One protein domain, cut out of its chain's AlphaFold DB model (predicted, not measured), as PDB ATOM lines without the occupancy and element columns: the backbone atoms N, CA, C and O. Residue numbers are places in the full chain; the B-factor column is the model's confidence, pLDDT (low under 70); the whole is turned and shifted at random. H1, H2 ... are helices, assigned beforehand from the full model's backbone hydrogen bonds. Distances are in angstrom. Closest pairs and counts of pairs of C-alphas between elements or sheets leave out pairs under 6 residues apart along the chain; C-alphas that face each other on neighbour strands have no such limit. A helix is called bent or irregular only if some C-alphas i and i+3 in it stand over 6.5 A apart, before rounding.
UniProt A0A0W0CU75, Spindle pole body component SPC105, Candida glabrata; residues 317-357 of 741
ATOM      1  N   LEU A 317     201.446 168.280 193.389       59.47
ATOM      2  CA  LEU A 317     201.324 167.717 192.036       59.47
ATOM      3  C   LEU A 317     200.714 168.714 191.033       59.47
ATOM      4  O   LEU A 317     201.167 168.796 189.900       59.47
ATOM      5  N   GLY A 318     199.763 169.548 191.471       63.72
ATOM      6  CA  GLY A 318     199.175 170.616 190.654       63.72
ATOM      7  C   GLY A 318     200.152 171.698 190.163       63.72
ATOM      8  O   GLY A 318     199.919 172.241 189.092       63.72
ATOM      9  N   GLN A 319     201.243 171.987 190.886       67.75
ATOM     10  CA  GLN A 319     202.295 172.923 190.454       67.75
ATOM     11  C   GLN A 319     203.205 172.295 189.393       67.75
ATOM     12  O   GLN A 319     203.577 172.948 188.426       67.75
ATOM     13  N   VAL A 320     203.532 171.009 189.536       70.12
ATOM     14  CA  VAL A 320     204.265 170.264 188.497       70.12
ATOM     15  C   VAL A 320     203.401 170.157 187.237       70.12
ATOM     16  O   VAL A 320     203.860 170.431 186.133       70.12
ATOM     17  N   ASN A 321     202.116 169.847 187.414       66.69
ATOM     18  CA  ASN A 321     201.144 169.728 186.334       66.69
ATOM     19  C   ASN A 321     200.889 171.065 185.612       66.69
ATOM     20  O   ASN A 321     200.724 171.065 184.396       66.69
ATOM     21  N   SER A 322     200.879 172.205 186.320       71.50
ATOM     22  CA  SER A 322     200.787 173.522 185.673       71.50
ATOM     23  C   SER A 322     202.044 173.848 184.868       71.50
ATOM     24  O   SER A 322     201.920 174.302 183.736       71.50
ATOM     25  N   VAL A 323     203.236 173.535 185.390       75.88
ATOM     26  CA  VAL A 323     204.490 173.764 184.655       75.88
ATOM     27  C   VAL A 323     204.509 172.981 183.340       75.88
ATOM     28  O   VAL A 323     204.744 173.570 182.289       75.88
ATOM     29  N   TYR A 324     204.184 171.685 183.361       74.81
ATOM     30  CA  TYR A 324     204.204 170.862 182.143       74.81
ATOM     31  C   TYR A 324     203.080 171.171 181.140       74.81
ATOM     32  O   TYR A 324     203.309 171.055 179.941       74.81
ATOM     33  N   HIS A 325     201.877 171.555 181.584       75.12
ATOM     34  CA  HIS A 325     200.728 171.750 180.679       75.12
ATOM     35  C   HIS A 325     200.392 173.210 180.345       75.12
ATOM     36  O   HIS A 325     199.535 173.445 179.491       75.12
ATOM     37  N   ILE A 326     201.011 174.185 181.013       75.06
ATOM     38  CA  ILE A 326     200.768 175.618 180.791       75.06
ATOM     39  C   ILE A 326     202.092 176.327 180.515       75.06
ATOM     40  O   ILE A 326     202.240 176.924 179.449       75.06
ATOM     41  N   ASP A 327     203.064 176.241 181.426       76.81
ATOM     42  CA  ASP A 327     204.279 177.062 181.329       76.81
ATOM     43  C   ASP A 327     205.207 176.598 180.196       76.81
ATOM     44  O   ASP A 327     205.636 177.429 179.396       76.81
ATOM     45  N   VAL A 328     205.451 175.288 180.061       79.69
ATOM     46  CA  VAL A 328     206.290 174.723 178.985       79.69
ATOM     47  C   VAL A 328     205.718 175.024 177.585       79.69
ATOM     48  O   VAL A 328     206.439 175.657 176.811       79.69
ATOM     49  N   PRO A 329     204.437 174.736 177.258       80.00
ATOM     50  CA  PRO A 329     203.853 175.131 175.969       80.00
ATOM     51  C   PRO A 329     203.885 176.647 175.727       80.00
ATOM     52  O   PRO A 329     204.176 177.106 174.623       80.00
ATOM     53  N   THR A 330     203.662 177.458 176.770       80.44
ATOM     54  CA  THR A 330     203.773 178.925 176.675       80.44
ATOM     55  C   THR A 330     205.203 179.357 176.319       80.44
ATOM     56  O   THR A 330     205.396 180.309 175.559       80.44
ATOM     57  N   TRP A 331     206.227 178.682 176.846       79.75
ATOM     58  CA  TRP A 331     207.629 178.950 176.510       79.75
ATOM     59  C   TRP A 331     207.996 178.472 175.104       79.75
ATOM     60  O   TRP A 331     208.757 179.161 174.425       79.75
ATOM     61  N   GLU A 332     207.442 177.354 174.641       80.44
ATOM     62  CA  GLU A 332     207.626 176.855 173.274       80.44
ATOM     63  C   GLU A 332     207.035 177.827 172.248       80.44
ATOM     64  O   GLU A 332     207.751 178.252 171.340       80.44
ATOM     65  N   ILE A 333     205.794 178.293 172.447       80.62
ATOM     66  CA  ILE A 333     205.157 179.296 171.576       80.62
ATOM     67  C   ILE A 333     205.970 180.602 171.567       80.62
ATOM     68  O   ILE A 333     206.285 181.123 170.496       80.62
ATOM     69  N   LYS A 334     206.400 181.110 172.734       78.81
ATOM     70  CA  LYS A 334     207.285 182.292 172.811       78.81
ATOM     71  C   LYS A 334     208.605 182.072 172.071       78.81
ATOM     72  O   LYS A 334     209.058 182.961 171.355       78.81
ATOM     73  N   THR A 335     209.222 180.902 172.224       81.19
ATOM     74  CA  THR A 335     210.496 180.559 171.572       81.19
ATOM     75  C   THR A 335     210.334 180.472 170.057       81.19
ATOM     76  O   THR A 335     211.170 181.002 169.327       81.19
ATOM     77  N   PHE A 336     209.235 179.883 169.579       82.69
ATOM     78  CA  PHE A 336     208.870 179.861 168.167       82.69
ATOM     79  C   PHE A 336     208.683 181.281 167.619       82.69
ATOM     80  O   PHE A 336     209.351 181.643 166.653       82.69
ATOM     81  N   ILE A 337     207.876 182.123 168.279       77.88
ATOM     82  CA  ILE A 337     207.659 183.525 167.884       77.88
ATOM     83  C   ILE A 337     208.986 184.296 167.839       77.88
ATOM     84  O   ILE A 337     209.251 185.003 166.870       77.88
ATOM     85  N   ILE A 338     209.856 184.146 168.843       78.12
ATOM     86  CA  ILE A 338     211.169 184.814 168.881       78.12
ATOM     87  C   ILE A 338     212.079 184.330 167.746       78.12
ATOM     88  O   ILE A 338     212.752 185.147 167.117       78.12
ATOM     89  N   ASN A 339     212.105 183.026 167.464       79.56
ATOM     90  CA  ASN A 339     212.916 182.459 166.387       79.56
ATOM     91  C   ASN A 339     212.399 182.868 165.003       79.56
ATOM     92  O   ASN A 339     213.205 183.205 164.140       79.56
ATOM     93  N   GLU A 340     211.082 182.914 164.810       78.38
ATOM     94  CA  GLU A 340     210.428 183.361 163.579       78.38
ATOM     95  C   GLU A 340     210.623 184.870 163.357       78.38
ATOM     96  O   GLU A 340     210.995 185.301 162.267       78.38
ATOM     97  N   LEU A 341     210.486 185.695 164.403       76.62
ATOM     98  CA  LEU A 341     210.827 187.121 164.348       76.62
ATOM     99  C   LEU A 341     212.314 187.331 164.037       76.62
ATOM    100  O   LEU A 341     212.646 188.163 163.198       76.62
ATOM    101  N   ARG A 342     213.216 186.557 164.655       74.00
ATOM    102  CA  ARG A 342     214.656 186.596 164.353       74.00
ATOM    103  C   ARG A 342     214.943 186.157 162.915       74.00
ATOM    104  O   ARG A 342     215.757 186.794 162.255       74.00
ATOM    105  N   ALA A 343     214.272 185.122 162.412       75.62
ATOM    106  CA  ALA A 343     214.391 184.683 161.026       75.62
ATOM    107  C   ALA A 343     213.930 185.784 160.059       75.62
ATOM    108  O   ALA A 343     214.658 186.105 159.125       75.62
ATOM    109  N   ARG A 344     212.795 186.438 160.333       73.31
ATOM    110  CA  ARG A 344     212.285 187.574 159.546       73.31
ATOM    111  C   ARG A 344     213.200 188.797 159.602       73.31
ATOM    112  O   ARG A 344     213.415 189.417 158.570       73.31
ATOM    113  N   ILE A 345     213.786 189.115 160.759       70.00
ATOM    114  CA  ILE A 345     214.808 190.171 160.889       70.00
ATOM    115  C   ILE A 345     216.028 189.829 160.021       70.00
ATOM    116  O   ILE A 345     216.457 190.659 159.226       70.00
ATOM    117  N   ASN A 346     216.529 188.593 160.095       71.88
ATOM    118  CA  ASN A 346     217.677 188.136 159.308       71.88
ATOM    119  C   ASN A 346     217.391 188.041 157.793       71.88
ATOM    120  O   ASN A 346     218.321 188.123 156.996       71.88
ATOM    121  N   GLN A 347     216.131 187.840 157.395       72.75
ATOM    122  CA  GLN A 347     215.680 187.828 155.995       72.75
ATOM    123  C   GLN A 347     215.337 189.229 155.466       72.75
ATOM    124  O   GLN A 347     215.327 189.447 154.253       72.75
ATOM    125  N   SER A 348     215.043 190.187 156.348       61.31
ATOM    126  CA  SER A 348     214.830 191.578 155.964       61.31
ATOM    127  C   SER A 348     216.144 192.231 155.512       61.31
ATOM    128  O   SER A 348     217.232 191.855 155.947       61.31
ATOM    129  N   LYS A 349     216.047 193.207 154.597       57.91
ATOM    130  CA  LYS A 349     217.193 194.025 154.152       57.91
ATOM    131  C   LYS A 349     217.924 194.634 155.363       57.91
ATOM    132  O   LYS A 349     217.257 194.868 156.369       57.91
ATOM    133  N   PRO A 350     219.243 194.926 155.265       59.56
ATOM    134  CA  PRO A 350     220.050 195.409 156.388       59.56
ATOM    135  C   PRO A 350     219.303 196.465 157.197       59.56
ATOM    136  O   PRO A 350     218.833 197.462 156.637       59.56
ATOM    137  N   MET A 351     219.163 196.177 158.496       53.47
ATOM    138  CA  MET A 351     218.194 196.808 159.395       53.47
ATOM    139  C   MET A 351     218.276 198.337 159.359       53.47
ATOM    140  O   MET A 351     217.245 198.994 159.413       53.47
ATOM    141  N   ASP A 352     219.474 198.883 159.139       56.16
ATOM    142  CA  ASP A 352     219.771 200.306 158.954       56.16
ATOM    143  C   ASP A 352     218.848 201.022 157.952       56.16
ATOM    144  O   ASP A 352     218.540 202.198 158.137       56.16
ATOM    145  N   VAL A 353     218.402 200.350 156.882       55.97
ATOM    146  CA  VAL A 353     217.505 200.945 155.872       55.97
ATOM    147  C   VAL A 353     216.076 201.017 156.403       55.97
ATOM    148  O   VAL A 353     215.447 202.072 156.340       55.97
ATOM    149  N   LEU A 354     215.581 199.923 156.989       55.25
ATOM    150  CA  LEU A 354     214.235 199.863 157.558       55.25
ATOM    151  C   LEU A 354     214.121 200.734 158.820       55.25
ATOM    152  O   LEU A 354     213.112 201.400 159.013       55.25
ATOM    153  N   GLU A 355     215.162 200.789 159.649       55.84
ATOM    154  CA  GLU A 355     215.239 201.643 160.834       55.84
ATOM    155  C   GLU A 355     215.302 203.128 160.436       55.84
ATOM    156  O   GLU A 355     214.615 203.946 161.054       55.84
ATOM    157  N   ASN A 356     216.001 203.487 159.348       57.84
ATOM    158  CA  ASN A 356     215.939 204.836 158.766       57.84
ATOM    159  C   ASN A 356     214.546 205.187 158.222       57.84
ATOM    160  O   ASN A 356     214.070 206.298 158.454       57.84
ATOM    161  N   ASP A 357     213.900 204.281 157.489       56.72
ATOM    162  CA  ASP A 357     212.601 204.554 156.868       56.72
ATOM    163  C   ASP A 357     211.466 204.581 157.903       56.72
ATOM    164  O   ASP A 357     210.613 205.471 157.846       56.72
TER     165      ASP A 357
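AT A GLANCE: This is residues 317 to 357 of the 741 residues of the protein "Spindle pole body component SPC105" of Candida glabrata (UniProt A0A0W0CU75). A single long helix, H1, gently bent near its beginning but running nearly straight, makes the length of a thin rod, and a short helix, H2, turns off sideways beyond its last residue like the foot of an L. There is no folded core: residues 317 to 357 stand free, and neither helix touches the other. The printed part has 41 residues with two named helices, H1 then H2 along the chain, and no named strand, and its class is all helix. It is extended, with a radius of gyration of the C-alphas of 16.7 A, and the C-alphas span 52 by 15 by 8 A.

HOW THE PARTS SIT: By its hydrogen bonds H1, residues 317 to 347, was assigned as one helix, but it is bent: C-alphas 325 and 328 are 6.5 A apart. Its arms, H1a with residues 317 to 325 and H1b with residues 328 to 347, stand at a shallow tilt of 24 degrees. H2, residues 351 to 357, is close to H1b but not clearly touching it, with 1 pair of C-alphas within 8 A. The closest C-alphas of the two, those of Ile 345 and Met 351, are 7.6 A apart. Their lines are about perpendicular, at 77 degrees. H1a and H2 are apart. In H1a, H1b and H2 every O i to N i+4 pair is within hydrogen-bond range.

IN THESE COORDINATES: H1b measures 28.1 A from C-alpha 328 at (206.290, 174.723, 178.985) to C-alpha 347. H1a, 12.1 A long, begins at C-alpha 317 at (201.324, 167.717, 192.036). H2, 9.9 A long, ends at C-alpha 357 at (212.601, 204.554, 156.868).

THE WHOLE: The two C-alphas farthest apart, those of Leu 317 and Asp 357, are 52.2 A apart. The printed part has no cut, and the link from H1 to H2, of 3 residues, is tight. The mean pLDDT of the printed part is 70.7, and residues 317 to 319, residue 321 and residues 348 to 357 are under 70.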